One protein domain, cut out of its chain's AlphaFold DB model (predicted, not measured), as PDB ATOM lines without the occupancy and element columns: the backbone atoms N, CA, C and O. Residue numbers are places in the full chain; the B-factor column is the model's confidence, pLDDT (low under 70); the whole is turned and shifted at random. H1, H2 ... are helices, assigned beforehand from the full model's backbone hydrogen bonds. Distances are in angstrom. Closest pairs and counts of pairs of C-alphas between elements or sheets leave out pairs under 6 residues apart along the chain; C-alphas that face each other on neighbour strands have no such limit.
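AT A GLANCE: This is residues 5 to 31, 81 to 105 and 146 to 194 of the 234 residues of the protein "Hypothetical protein" of Chlamydomonas leiostraca (UniProt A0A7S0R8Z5). A long helical hairpin, H5 and H6, makes the spine; H3 packs on H5, H1 and H2 meet H5 near the hairpin's turn, and residues 26 to 31 of H2 stick out. The 101 printed residues hold six named helices, H1 to H6, and no named strand: all helix. The whole is only just loose, close to compact, radius of gyration of the C-alphas 15.6 A, spanning 57 by 29 by 19 A.

IN THESE COORDINATES: Find H1, residues 5 to 16, from C-alpha 5 at (-51.794, 9.290, -14.326), then H2, 18 to 31, H3, 82 to 98, 24.5 A long, and H4, 100 to 103. H5, 146 to 167, 30.9 A, precedes H6, 169 to 194, 38.6 A, ending at (-38.317, -16.527, 6.225).

HOW THE PARTS SIT: Look at H5, the hub: it touches H6 at a shallow tilt of 20 degrees, opposite ways, closest C-alphas Cys 165 and Val 171, 5.2 A. Every O i to N i+4 pair is within hydrogen-bond range in H1, H2 and H3, 13 of 18 in H5, 20 of 22 in H6; H4 is too short.

THE WHOLE: The printed part has two cuts: across the first, with 49 residues not printed, C-alphas 31 and 81 are 18.7 A apart, and across the second, with 40 not printed, C-alphas 105 and 146 are 16.6 A apart. Residues 27 to 31 and 192 to 194 have pLDDT under 70.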
ATOM      1  N   LYS A   5     -50.661   9.332 -13.386       73.31
ATOM      2  CA  LYS A   5     -51.794   9.290 -14.326       73.31
ATOM      3  C   LYS A   5     -51.298   9.514 -15.749       73.31
ATOM      4  O   LYS A   5     -51.601   8.717 -16.630       73.31
ATOM      5  N   GLN A   6     -50.457  10.529 -15.945       76.38
ATOM      6  CA  GLN A   6     -49.824  10.799 -17.241       76.38
ATOM      7  C   GLN A   6     -48.926   9.641 -17.694       76.38
ATOM      8  O   GLN A   6     -48.908   9.294 -18.876       76.38
ATOM      9  N   HIS A   7     -48.222   8.989 -16.757       78.12
ATOM     10  CA  HIS A   7     -47.434   7.797 -17.074       78.12
ATOM     11  C   HIS A   7     -48.290   6.707 -17.741       78.12
ATOM     12  O   HIS A   7     -47.921   6.226 -18.815       78.12
ATOM     13  N   PHE A   8     -49.425   6.341 -17.136       84.62
ATOM     14  CA  PHE A   8     -50.292   5.289 -17.669       84.62
ATOM     15  C   PHE A   8     -51.046   5.717 -18.930       84.62
ATOM     16  O   PHE A   8     -51.261   4.876 -19.800       84.62
ATOM     17  N   SER A   9     -51.374   7.003 -19.084       84.38
ATOM     18  CA  SER A   9     -51.992   7.524 -20.310       84.38
ATOM     19  C   SER A   9     -51.115   7.286 -21.541       84.38
ATOM     20  O   SER A   9     -51.595   6.737 -22.531       84.38
ATOM     21  N   HIS A  10     -49.820   7.622 -21.477       83.12
ATOM     22  CA  HIS A  10     -48.899   7.389 -22.600       83.12
ATOM     23  C   HIS A  10     -48.713   5.900 -22.900       83.12
ATOM     24  O   HIS A  10     -48.732   5.500 -24.063       83.12
ATOM     25  N   SER A  11     -48.566   5.071 -21.864       84.31
ATOM     26  CA  SER A  11     -48.439   3.623 -22.048       84.31
ATOM     27  C   SER A  11     -49.706   3.014 -22.648       84.31
ATOM     28  O   SER A  11     -49.612   2.178 -23.545       84.31
ATOM     29  N   SER A  12     -50.884   3.459 -22.217       87.25
ATOM     30  CA  SER A  12     -52.166   3.026 -22.778       87.25
ATOM     31  C   SER A  12     -52.298   3.429 -24.249       87.25
ATOM     32  O   SER A  12     -52.540   2.573 -25.100       87.25
ATOM     33  N   LEU A  13     -52.027   4.698 -24.575       87.12
ATOM     34  CA  LEU A  13     -52.073   5.200 -25.950       87.12
ATOM     35  C   LEU A  13     -51.101   4.454 -26.873       87.12
ATOM     36  O   LEU A  13     -51.457   4.097 -27.992       87.12
ATOM     37  N   PHE A  14     -49.884   4.169 -26.408       90.12
ATOM     38  CA  PHE A  14     -48.938   3.369 -27.181       90.12
ATOM     39  C   PHE A  14     -49.493   1.970 -27.473       90.12
ATOM     40  O   PHE A  14     -49.448   1.521 -28.617       90.12
ATOM     41  N   ASN A  15     -50.064   1.302 -26.463       87.69
ATOM     42  CA  ASN A  15     -50.630  -0.039 -26.617       87.69
ATOM     43  C   ASN A  15     -51.792  -0.079 -27.621       87.69
ATOM     44  O   ASN A  15     -51.829  -0.975 -28.465       87.69
ATOM     45  N   THR A  16     -52.703   0.898 -27.593       88.94
ATOM     46  CA  THR A  16     -53.830   0.943 -28.546       88.94
ATOM     47  C   THR A  16     -53.376   1.184 -29.986       88.94
ATOM     48  O   THR A  16     -54.061   0.781 -30.926       88.94
ATOM     49  N   LYS A  17     -52.201   1.795 -30.185       88.31
ATOM     50  CA  LYS A  17     -51.634   2.080 -31.511       88.31
ATOM     51  C   LYS A  17     -50.612   1.046 -31.997       88.31
ATOM     52  O   LYS A  17     -50.118   1.197 -33.115       88.31
ATOM     53  N   ILE A  18     -50.349  -0.038 -31.255       87.31
ATOM     54  CA  ILE A  18     -49.450  -1.129 -31.692       87.31
ATOM     55  C   ILE A  18     -49.783  -1.642 -33.108       87.31
ATOM     56  O   ILE A  18     -48.855  -1.742 -33.910       87.31
ATOM     57  N   PRO A  19     -51.049  -1.916 -33.486       85.62
ATOM     58  CA  PRO A  19     -51.356  -2.386 -34.840       85.62
ATOM     59  C   PRO A  19     -50.945  -1.389 -35.933       85.62
ATOM     60  O   PRO A  19     -50.363  -1.780 -36.944       85.62
ATOM     61  N   ALA A  20     -51.190  -0.094 -35.709       84.94
ATOM     62  CA  ALA A  20     -50.798   0.968 -36.634       84.94
ATOM     63  C   ALA A  20     -49.268   1.101 -36.725       84.94
ATOM     64  O   ALA A  20     -48.720   1.237 -37.819       84.94
ATOM     65  N   LEU A  21     -48.572   0.988 -35.589       85.88
ATOM     66  CA  LEU A  21     -47.111   0.997 -35.529       85.88
ATOM     67  C   LEU A  21     -46.499  -0.182 -36.292       85.88
ATOM     68  O   LEU A  21     -45.574   0.016 -37.078       85.88
ATOM     69  N   LEU A  22     -47.038  -1.390 -36.116       85.25
ATOM     70  CA  LEU A  22     -46.591  -2.579 -36.841       85.25
ATOM     71  C   LEU A  22     -46.804  -2.437 -38.350       85.25
ATOM     72  O   LEU A  22     -45.898  -2.745 -39.125       85.25
ATOM     73  N   ALA A  23     -47.957  -1.911 -38.773       84.56
ATOM     74  CA  ALA A  23     -48.216  -1.632 -40.183       84.56
ATOM     75  C   ALA A  23     -47.218  -0.608 -40.756       84.56
ATOM     76  O   ALA A  23     -46.703  -0.798 -41.858       84.56
ATOM     77  N   ALA A  24     -46.896   0.452 -40.007       82.31
ATOM     78  CA  ALA A  24     -45.921   1.462 -40.418       82.31
ATOM     79  C   ALA A  24     -44.484   0.908 -40.503       82.31
ATOM     80  O   ALA A  24     -43.748   1.243 -41.433       82.31
ATOM     81  N   VAL A  25     -44.079   0.042 -39.566       79.12
ATOM     82  CA  VAL A  25     -42.769  -0.633 -39.597       79.12
ATOM     83  C   VAL A  25     -42.686  -1.613 -40.772       79.12
ATOM     84  O   VAL A  25     -41.693  -1.607 -41.498       79.12
ATOM     85  N   GLY A  26     -43.743  -2.395 -41.014       74.62
ATOM     86  CA  GLY A  26     -43.819  -3.333 -42.136       74.62
ATOM     87  C   GLY A  26     -43.684  -2.647 -43.496       74.62
ATOM     88  O   GLY A  26     -42.895  -3.098 -44.325       74.62
ATOM     89  N   LYS A  27     -44.362  -1.505 -43.694       65.75
ATOM     90  CA  LYS A  27     -44.238  -0.691 -44.917       65.75
ATOM     91  C   LYS A  27     -42.785  -0.290 -45.198       65.75
ATOM     92  O   LYS A  27     -42.331  -0.446 -46.328       65.75
ATOM     93  N   ARG A  28     -42.031   0.162 -44.187       58.81
ATOM     94  CA  ARG A  28     -40.626   0.579 -44.374       58.81
ATOM     95  C   ARG A  28     -39.706  -0.577 -44.755       58.81
ATOM     96  O   ARG A  28     -38.852  -0.386 -45.612       58.81
ATOM     97  N   ASN A  29     -39.909  -1.760 -44.175       54.94
ATOM     98  CA  ASN A  29     -39.105  -2.935 -44.519       54.94
ATOM     99  C   ASN A  29     -39.365  -3.413 -45.956       54.94
ATOM    100  O   ASN A  29     -38.456  -3.945 -46.582       54.94
ATOM    101  N   THR A  30     -40.569  -3.197 -46.500       47.91
ATOM    102  CA  THR A  30     -40.863  -3.505 -47.911       47.91
ATOM    103  C   THR A  30     -40.269  -2.481 -48.879       47.91
ATOM    104  O   THR A  30     -39.755  -2.871 -49.918       47.91
ATOM    105  N   THR A  31     -40.231  -1.189 -48.529       45.66
ATOM    106  CA  THR A  31     -39.651  -0.152 -49.409       45.66
ATOM    107  C   THR A  31     -38.124  -0.245 -49.525       45.66
ATOM    108  O   THR A  31     -37.558   0.257 -50.491       45.66
ATOM    109  N   SER A  81     -51.626  10.281 -37.690       85.75
ATOM    110  CA  SER A  81     -50.633  10.614 -38.709       85.75
ATOM    111  C   SER A  81     -49.297   9.915 -38.435       85.75
ATOM    112  O   SER A  81     -48.980   9.543 -37.301       85.75
ATOM    113  N   ASP A  82     -48.476   9.768 -39.476       85.50
ATOM    114  CA  ASP A  82     -47.130   9.204 -39.336       85.50
ATOM    115  C   ASP A  82     -46.260  10.022 -38.363       85.50
ATOM    116  O   ASP A  82     -45.448   9.449 -37.632       85.50
ATOM    117  N   GLU A  83     -46.455  11.344 -38.311       89.06
ATOM    118  CA  GLU A  83     -45.746  12.230 -37.382       89.06
ATOM    119  C   GLU A  83     -46.177  11.988 -35.931       89.06
ATOM    120  O   GLU A  83     -45.333  11.827 -35.048       89.06
ATOM    121  N   GLU A  84     -47.479  11.861 -35.671       88.88
ATOM    122  CA  GLU A  84     -47.990  11.537 -34.333       88.88
ATOM    123  C   GLU A  84     -47.533  10.147 -33.869       88.88
ATOM    124  O   GLU A  84     -47.158   9.976 -32.707       88.88
ATOM    125  N   LEU A  85     -47.484   9.159 -34.772       89.50
ATOM    126  CA  LEU A  85     -46.920   7.838 -34.474       89.50
ATOM    127  C   LEU A  85     -45.428   7.918 -34.140       89.50
ATOM    128  O   LEU A  85     -44.970   7.277 -33.191       89.50
ATOM    129  N   ARG A  86     -44.660   8.703 -34.902       90.56
ATOM    130  CA  ARG A  86     -43.227   8.909 -34.661       90.56
ATOM    131  C   ARG A  86     -42.996   9.559 -33.297       90.56
ATOM    132  O   ARG A  86     -42.162   9.073 -32.530       90.56
ATOM    133  N   MET A  87     -43.761  10.596 -32.971       93.06
ATOM    134  CA  MET A  87     -43.709  11.263 -31.671       93.06
ATOM    135  C   MET A  87     -44.071  10.316 -30.526       93.06
ATOM    136  O   MET A  87     -43.341  10.254 -29.536       93.06
ATOM    137  N   LEU A  88     -45.129   9.519 -30.680       91.75
ATOM    138  CA  LEU A  88     -45.546   8.525 -29.690       91.75
ATOM    139  C   LEU A  88     -44.446   7.481 -29.427       91.75
ATOM    140  O   LEU A  88     -44.172   7.137 -28.274       91.75
ATOM    141  N   VAL A  89     -43.763   7.016 -30.478       93.00
ATOM    142  CA  VAL A  89     -42.608   6.112 -30.345       93.00
ATOM    143  C   VAL A  89     -41.450   6.787 -29.620       93.00
ATOM    144  O   VAL A  89     -40.870   6.171 -28.730       93.00
ATOM    145  N   MET A  90     -41.110   8.035 -29.956       94.69
ATOM    146  CA  MET A  90     -40.017   8.747 -29.280       94.69
ATOM    147  C   MET A  90     -40.312   8.974 -27.797       94.69
ATOM    148  O   MET A  90     -39.434   8.770 -26.961       94.69
ATOM    149  N   GLN A  91     -41.550   9.334 -27.455       93.56
ATOM    150  CA  GLN A  91     -41.981   9.470 -26.065       93.56
ATOM    151  C   GLN A  91     -41.849   8.145 -25.311       93.56
ATOM    152  O   GLN A  91     -41.311   8.121 -24.204       93.56
ATOM    153  N   MET A  92     -42.287   7.034 -25.911       92.94
ATOM    154  CA  MET A  92     -42.134   5.710 -25.307       92.94
ATOM    155  C   MET A  92     -40.657   5.315 -25.157       92.94
ATOM    156  O   MET A  92     -40.247   4.849 -24.096       92.94
ATOM    157  N   ALA A  93     -39.836   5.553 -26.180       94.00
ATOM    158  CA  ALA A  93     -38.406   5.267 -26.141       94.00
ATOM    159  C   ALA A  93     -37.694   6.061 -25.036       94.00
ATOM    160  O   ALA A  93     -36.908   5.484 -24.287       94.00
ATOM    161  N   LEU A  94     -38.019   7.349 -24.875       94.81
ATOM    162  CA  LEU A  94     -37.477   8.188 -23.806       94.81
ATOM    163  C   LEU A  94     -37.877   7.662 -22.420       94.81
ATOM    164  O   LEU A  94     -37.034   7.568 -21.531       94.81
ATOM    165  N   LYS A  95     -39.137   7.242 -22.250       91.06
ATOM    166  CA  LYS A  95     -39.593   6.600 -21.006       91.06
ATOM    167  C   LYS A  95     -38.852   5.290 -20.736       91.06
ATOM    168  O   LYS A  95     -38.579   4.980 -19.583       91.06
ATOM    169  N   CYS A  96     -38.550   4.494 -21.760       92.38
ATOM    170  CA  CYS A  96     -37.765   3.267 -21.595       92.38
ATOM    171  C   CYS A  96     -36.301   3.567 -21.251       92.38
ATOM    172  O   CYS A  96     -35.714   2.844 -20.452       92.38
ATOM    173  N   ALA A  97     -35.728   4.634 -21.814       93.25
ATOM    174  CA  ALA A  97     -34.364   5.065 -21.520       93.25
ATOM    175  C   ALA A  97     -34.200   5.501 -20.055       93.25
ATOM    176  O   ALA A  97     -33.222   5.114 -19.418       93.25
ATOM    177  N   ASP A  98     -35.186   6.213 -19.501       91.69
ATOM    178  CA  ASP A  98     -35.229   6.596 -18.078       91.69
ATOM    179  C   ASP A  98     -35.218   5.370 -17.141       91.69
ATOM    180  O   ASP A  98     -34.650   5.382 -16.051       91.69
ATOM    181  N   LEU A  99     -35.762   4.246 -17.614       89.38
ATOM    182  CA  LEU A  99     -35.786   2.966 -16.906       89.38
ATOM    183  C   LEU A  99     -34.583   2.061 -17.228       89.38
ATOM    184  O   LEU A  99     -34.534   0.917 -16.772       89.38
ATOM    185  N   GLY A 100     -33.593   2.532 -17.993       90.25
ATOM    186  CA  GLY A 100     -32.520   1.692 -18.536       90.25
ATOM    187  C   GLY A 100     -31.715   0.928 -17.479       90.25
ATOM    188  O   GLY A 100     -31.338  -0.224 -17.697       90.25
ATOM    189  N   HIS A 101     -31.521   1.510 -16.288       94.44
ATOM    190  CA  HIS A 101     -30.800   0.855 -15.189       94.44
ATOM    191  C   HIS A 101     -31.483  -0.434 -14.690       94.44
ATOM    192  O   HIS A 101     -30.823  -1.284 -14.093       94.44
ATOM    193  N   LEU A 102     -32.790  -0.597 -14.925       95.12
ATOM    194  CA  LEU A 102     -33.570  -1.785 -14.556       95.12
ATOM    195  C   LEU A 102     -33.264  -2.981 -15.456       95.12
ATOM    196  O   LEU A 102     -33.464  -4.121 -15.044       95.12
ATOM    197  N   ALA A 103     -32.753  -2.720 -16.657       95.38
ATOM    198  CA  ALA A 103     -32.346  -3.715 -17.640       95.38
ATOM    199  C   ALA A 103     -30.815  -3.857 -17.731       95.38
ATOM    200  O   ALA A 103     -30.305  -4.406 -18.702       95.38
ATOM    201  N   HIS A 104     -30.066  -3.359 -16.742       96.38
ATOM    202  CA  HIS A 104     -28.616  -3.529 -16.677       96.38
ATOM    203  C   HIS A 104     -28.236  -4.749 -15.825       96.38
ATOM    204  O   HIS A 104     -29.036  -5.242 -15.027       96.38
ATOM    205  N   ALA A 105     -26.989  -5.208 -15.948       97.31
ATOM    206  CA  ALA A 105     -26.420  -6.249 -15.095       97.31
ATOM    207  C   ALA A 105     -26.693  -5.993 -13.598       97.31
ATOM    208  O   ALA A 105     -26.520  -4.873 -13.106       97.31
ATOM    209  N   THR A 146     -36.020   0.026  -1.899       89.75
ATOM    210  CA  THR A 146     -35.498  -1.330  -2.101       89.75
ATOM    211  C   THR A 146     -36.603  -2.371  -1.897       89.75
ATOM    212  O   THR A 146     -36.748  -3.304  -2.686       89.75
ATOM    213  N   LYS A 147     -37.466  -2.181  -0.889       88.00
ATOM    214  CA  LYS A 147     -38.568  -3.114  -0.597       88.00
ATOM    215  C   LYS A 147     -39.732  -3.014  -1.585       88.00
ATOM    216  O   LYS A 147     -40.508  -3.960  -1.689       88.00
ATOM    217  N   SER A 148     -39.842  -1.917  -2.333       89.06
ATOM    218  CA  SER A 148     -40.884  -1.729  -3.349       89.06
ATOM    219  C   SER A 148     -40.462  -2.134  -4.766       89.06
ATOM    220  O   SER A 148     -41.297  -2.069  -5.669       89.06
ATOM    221  N   GLN A 149     -39.209  -2.563  -4.990       93.62
ATOM    222  CA  GLN A 149     -38.704  -2.844  -6.342       93.62
ATOM    223  C   GLN A 149     -39.543  -3.893  -7.081       93.62
ATOM    224  O   GLN A 149     -39.981  -3.633  -8.197       93.62
ATOM    225  N   ALA A 150     -39.860  -5.036  -6.463       92.19
ATOM    226  CA  ALA A 150     -40.663  -6.078  -7.117       92.19
ATOM    227  C   ALA A 150     -42.033  -5.557  -7.608       92.19
ATOM    228  O   ALA A 150     -42.461  -5.847  -8.730       92.19
ATOM    229  N   GLY A 151     -42.700  -4.727  -6.800       91.38
ATOM    230  CA  GLY A 151     -43.947  -4.067  -7.194       91.38
ATOM    231  C   GLY A 151     -43.748  -3.088  -8.354       91.38
ATOM    232  O   GLY A 151     -44.523  -3.103  -9.310       91.38
ATOM    233  N   PHE A 152     -42.679  -2.291  -8.321       92.88
ATOM    234  CA  PHE A 152     -42.347  -1.354  -9.396       92.88
ATOM    235  C   PHE A 152     -42.091  -2.062 -10.733       92.88
ATOM    236  O   PHE A 152     -42.632  -1.650 -11.762       92.88
ATOM    237  N   PHE A 153     -41.356  -3.178 -10.718       95.25
ATOM    238  CA  PHE A 153     -41.153  -4.006 -11.908       95.25
ATOM    239  C   PHE A 153     -42.476  -4.500 -12.496       95.25
ATOM    240  O   PHE A 153     -42.681  -4.421 -13.707       95.25
ATOM    241  N   THR A 154     -43.391  -4.954 -11.640       92.31
ATOM    242  CA  THR A 154     -44.680  -5.521 -12.056       92.31
ATOM    243  C   THR A 154     -45.610  -4.463 -12.653       92.31
ATOM    244  O   THR A 154     -46.267  -4.712 -13.659       92.31
ATOM    245  N   ILE A 155     -45.668  -3.281 -12.036       91.50
ATOM    246  CA  ILE A 155     -46.649  -2.240 -12.376       91.50
ATOM    247  C   ILE A 155     -46.156  -1.339 -13.513       91.50
ATOM    248  O   ILE A 155     -46.960  -0.876 -14.320       91.50
ATOM    249  N   VAL A 156     -44.850  -1.067 -13.577       91.81
ATOM    250  CA  VAL A 156     -44.284  -0.044 -14.469       91.81
ATOM    251  C   VAL A 156     -43.364  -0.661 -15.516       91.81
ATOM    252  O   VAL A 156     -43.581  -0.490 -16.714       91.81
ATOM    253  N   VAL A 157     -42.344  -1.398 -15.080       93.31
ATOM    254  CA  VAL A 157     -41.227  -1.782 -15.959       93.31
ATOM    255  C   VAL A 157     -41.640  -2.838 -16.981       93.31
ATOM    256  O   VAL A 157     -41.421  -2.654 -18.180       93.31
ATOM    257  N   MET A 158     -42.253  -3.934 -16.520       94.50
ATOM    258  CA  MET A 158     -42.626  -5.061 -17.379       94.50
ATOM    259  C   MET A 158     -43.628  -4.649 -18.463       94.50
ATOM    260  O   MET A 158     -43.323  -4.883 -19.635       94.50
ATOM    261  N   PRO A 159     -44.756  -3.973 -18.151       93.25
ATOM    262  CA  PRO A 159     -45.711  -3.569 -19.183       93.25
ATOM    263  C   PRO A 159     -45.090  -2.644 -20.237       93.25
ATOM    264  O   PRO A 159     -45.373  -2.783 -21.428       93.25
ATOM    265  N   GLN A 160     -44.215  -1.723 -19.820       92.62
ATOM    266  CA  GLN A 160     -43.609  -0.748 -20.724       92.62
ATOM    267  C   GLN A 160     -42.615  -1.404 -21.696       92.62
ATOM    268  O   GLN A 160     -42.704  -1.192 -22.908       92.62
ATOM    269  N   LEU A 161     -41.707  -2.252 -21.195       93.88
ATOM    270  CA  LEU A 161     -40.749  -2.968 -22.046       93.88
ATOM    271  C   LEU A 161     -41.438  -4.002 -22.947       93.88
ATOM    272  O   LEU A 161     -41.043  -4.158 -24.102       93.88
ATOM    273  N   GLN A 162     -42.492  -4.669 -22.466       93.50
ATOM    274  CA  GLN A 162     -43.285  -5.599 -23.276       93.50
ATOM    275  C   GLN A 162     -44.002  -4.897 -24.430       93.50
ATOM    276  O   GLN A 162     -43.985  -5.403 -25.552       93.50
ATOM    277  N   ALA A 163     -44.612  -3.734 -24.184       92.19
ATOM    278  CA  ALA A 163     -45.240  -2.939 -25.237       92.19
ATOM    279  C   ALA A 163     -44.209  -2.517 -26.296       92.19
ATOM    280  O   ALA A 163     -44.426  -2.722 -27.490       92.19
ATOM    281  N   MET A 164     -43.047  -2.017 -25.863       93.25
ATOM    282  CA  MET A 164     -41.970  -1.632 -26.777       93.25
ATOM    283  C   MET A 164     -41.443  -2.831 -27.585       93.25
ATOM    284  O   MET A 164     -41.240  -2.714 -28.791       93.25
ATOM    285  N   CYS A 165     -41.284  -3.998 -26.953       93.56
ATOM    286  CA  CYS A 165     -40.799  -5.218 -27.601       93.56
ATOM    287  C   CYS A 165     -41.771  -5.778 -28.654       93.56
ATOM    288  O   CYS A 165     -41.325  -6.415 -29.608       93.56
ATOM    289  N   GLN A 166     -43.081  -5.539 -28.512       91.62
ATOM    290  CA  GLN A 166     -44.067  -5.935 -29.527       91.62
ATOM    291  C   GLN A 166     -43.840  -5.208 -30.856       91.62
ATOM    292  O   GLN A 166     -44.022  -5.812 -31.907       91.62
ATOM    293  N   VAL A 167     -43.434  -3.936 -30.811       90.94
ATOM    294  CA  VAL A 167     -43.179  -3.118 -32.008       90.94
ATOM    295  C   VAL A 167     -41.722  -3.236 -32.466       90.94
ATOM    296  O   VAL A 167     -41.448  -3.255 -33.665       90.94
ATOM    297  N   PHE A 168     -40.788  -3.348 -31.520       92.69
ATOM    298  CA  PHE A 168     -39.349  -3.392 -31.764       92.69
ATOM    299  C   PHE A 168     -38.727  -4.629 -31.095       92.69
ATOM    300  O   PHE A 168     -38.238  -4.540 -29.966       92.69
ATOM    301  N   PRO A 169     -38.679  -5.785 -31.786       90.94
ATOM    302  CA  PRO A 169     -38.153  -7.031 -31.219       90.94
ATOM    303  C   PRO A 169     -36.704  -6.943 -30.713       90.94
ATOM    304  O   PRO A 169     -36.318  -7.696 -29.824       90.94
ATOM    305  N   GLY A 170     -35.909  -5.989 -31.216       92.25
ATOM    306  CA  GLY A 170     -34.546  -5.723 -30.735       92.25
ATOM    307  C   GLY A 170     -34.456  -5.297 -29.261       92.25
ATOM    308  O   GLY A 170     -33.372  -5.326 -28.691       92.25
ATOM    309  N   VAL A 171     -35.580  -4.951 -28.621       93.88
ATOM    310  CA  VAL A 171     -35.660  -4.635 -27.182       93.88
ATOM    311  C   VAL A 171     -35.682  -5.901 -26.308       93.88
ATOM    312  O   VAL A 171     -35.469  -5.815 -25.099       93.88
ATOM    313  N   MET A 172     -35.872  -7.091 -26.892       94.25
ATOM    314  CA  MET A 172     -35.977  -8.357 -26.152       94.25
ATOM    315  C   MET A 172     -34.841  -8.607 -25.138       94.25
ATOM    316  O   MET A 172     -35.152  -8.991 -24.010       94.25
ATOM    317  N   PRO A 173     -33.550  -8.346 -25.441       95.62
ATOM    318  CA  PRO A 173     -32.480  -8.536 -24.460       95.62
ATOM    319  C   PRO A 173     -32.657  -7.675 -23.201       95.62
ATOM    320  O   PRO A 173     -32.394  -8.140 -22.093       95.62
ATOM    321  N   MET A 174     -33.161  -6.443 -23.350       95.12
ATOM    322  CA  MET A 174     -33.452  -5.566 -22.212       95.12
ATOM    323  C   MET A 174     -34.610  -6.109 -21.371       95.12
ATOM    324  O   MET A 174     -34.535  -6.094 -20.144       95.12
ATOM    325  N   LEU A 175     -35.668  -6.606 -22.021       95.81
ATOM    326  CA  LEU A 175     -36.805  -7.215 -21.329       95.81
ATOM    327  C   LEU A 175     -36.374  -8.457 -20.534       95.81
ATOM    328  O   LEU A 175     -36.764  -8.598 -19.376       95.81
ATOM    329  N   GLN A 176     -35.531  -9.312 -21.119       96.38
ATOM    330  CA  GLN A 176     -35.000 -10.492 -20.436       96.38
ATOM    331  C   GLN A 176     -34.147 -10.099 -19.223       96.38
ATOM    332  O   GLN A 176     -34.381 -10.588 -18.121       96.38
ATOM    333  N   GLN A 177     -33.217  -9.155 -19.389       97.69
ATOM    334  CA  GLN A 177     -32.373  -8.711 -18.277       97.69
ATOM    335  C   GLN A 177     -33.190  -8.047 -17.156       97.69
ATOM    336  O   GLN A 177     -32.895  -8.247 -15.974       97.69
ATOM    337  N   ALA A 178     -34.231  -7.284 -17.504       96.81
ATOM    338  CA  ALA A 178     -35.160  -6.722 -16.528       96.81
ATOM    339  C   ALA A 178     -35.925  -7.822 -15.778       96.81
ATOM    340  O   ALA A 178     -36.140  -7.706 -14.570       96.81
ATOM    341  N   HIS A 179     -36.312  -8.902 -16.460       96.62
ATOM    342  CA  HIS A 179     -36.971 -10.044 -15.831       96.62
ATOM    343  C   HIS A 179     -36.037 -10.755 -14.843       96.62
ATOM    344  O   HIS A 179     -36.434 -11.052 -13.716       96.62
ATOM    345  N   ASP A 180     -34.771 -10.942 -15.209       97.38
ATOM    346  CA  ASP A 180     -33.769 -11.553 -14.329       97.38
ATOM    347  C   ASP A 180     -33.500 -10.707 -13.073       97.38
ATOM    348  O   ASP A 180     -33.187 -11.251 -12.008       97.38
ATOM    349  N   ASN A 181     -33.596  -9.377 -13.188       97.81
ATOM    350  CA  ASN A 181     -33.514  -8.458 -12.053       97.81
ATOM    351  C   ASN A 181     -34.783  -8.509 -11.191       97.81
ATOM    352  O   ASN A 181     -34.698  -8.481  -9.965       97.81
ATOM    353  N   PHE A 182     -35.954  -8.625 -11.813       96.62
ATOM    354  CA  PHE A 182     -37.222  -8.792 -11.108       96.62
ATOM    355  C   PHE A 182     -37.258 -10.078 -10.273       96.62
ATOM    356  O   PHE A 182     -37.660 -10.031  -9.111       96.62
ATOM    357  N   GLN A 183     -36.798 -11.203 -10.827       96.19
ATOM    358  CA  GLN A 183     -36.711 -12.474 -10.100       96.19
ATOM    359  C   GLN A 183     -35.807 -12.368  -8.870       96.19
ATOM    360  O   GLN A 183     -36.222 -12.735  -7.778       96.19
ATOM    361  N   MET A 184     -34.629 -11.758  -9.018       95.44
ATOM    362  CA  MET A 184     -33.730 -11.491  -7.892       95.44
ATOM    363  C   MET A 184     -34.440 -10.733  -6.755       95.44
ATOM    364  O   MET A 184     -34.299 -11.100  -5.592       95.44
ATOM    365  N   TRP A 185     -35.238  -9.706  -7.071       95.19
ATOM    366  CA  TRP A 185     -36.002  -8.979  -6.050       95.19
ATOM    367  C   TRP A 185     -37.111  -9.818  -5.403       95.19
ATOM    368  O   TRP A 185     -37.378  -9.644  -4.212       95.19
ATOM    369  N   GLN A 186     -37.755 -10.720  -6.149       92.06
ATOM    370  CA  GLN A 186     -38.726 -11.659  -5.577       92.06
ATOM    371  C   GLN A 186     -38.061 -12.645  -4.614       92.06
ATOM    372  O   GLN A 186     -38.559 -12.842  -3.504       92.06
ATOM    373  N   ASP A 187     -36.922 -13.213  -5.004       92.38
ATOM    374  CA  ASP A 187     -36.172 -14.171  -4.188       92.38
ATOM    375  C   ASP A 187     -35.697 -13.525  -2.878       92.38
ATOM    376  O   ASP A 187     -35.831 -14.096  -1.790       92.38
ATOM    377  N   GLU A 188     -35.202 -12.287  -2.950       89.25
ATOM    378  CA  GLU A 188     -34.792 -11.514  -1.774       89.25
ATOM    379  C   GLU A 188     -35.970 -11.171  -0.855       89.25
ATOM    380  O   GLU A 188     -35.837 -11.219   0.373       89.25
ATOM    381  N   ALA A 189     -37.137 -10.860  -1.422       85.19
ATOM    382  CA  ALA A 189     -38.350 -10.632  -0.644       85.19
ATOM    383  C   ALA A 189     -38.823 -11.916   0.064       85.19
ATOM    384  O   ALA A 189     -39.183 -11.860   1.244       85.19
ATOM    385  N   GLY A 190     -38.767 -13.066  -0.618       79.56
ATOM    386  CA  GLY A 190     -39.103 -14.375  -0.052       79.56
ATOM    387  C   GLY A 190     -38.144 -14.804   1.062       79.56
ATOM    388  O   GLY A 190     -38.577 -15.216   2.137       79.56
ATOM    389  N   THR A 191     -36.839 -14.618   0.857       72.44
ATOM    390  CA  THR A 191     -35.808 -14.944   1.858       72.44
ATOM    391  C   THR A 191     -35.936 -14.059   3.104       72.44
ATOM    392  O   THR A 191     -35.843 -14.546   4.232       72.44
ATOM    393  N   ALA A 192     -36.233 -12.768   2.924       65.94
ATOM    394  CA  ALA A 192     -36.467 -11.849   4.036       65.94
ATOM    395  C   ALA A 192     -37.728 -12.198   4.852       65.94
ATOM    396  O   ALA A 192     -37.765 -11.933   6.053       65.94
ATOM    397  N   ALA A 193     -38.750 -12.801   4.234       61.69
ATOM    398  CA  ALA A 193     -39.947 -13.258   4.943       61.69
ATOM    399  C   ALA A 193     -39.669 -14.475   5.848       61.69
ATOM    400  O   ALA A 193     -40.287 -14.598   6.906       61.69
ATOM    401  N   LEU A 194     -38.714 -15.332   5.468       56.25
ATOM    402  CA  LEU A 194     -38.317 -16.527   6.225       56.25
ATOM    403  C   LEU A 194     -37.370 -16.229   7.402       56.25
ATOM    404  O   LEU A 194     -37.289 -17.025   8.330       56.25
TER     405      LEU A 194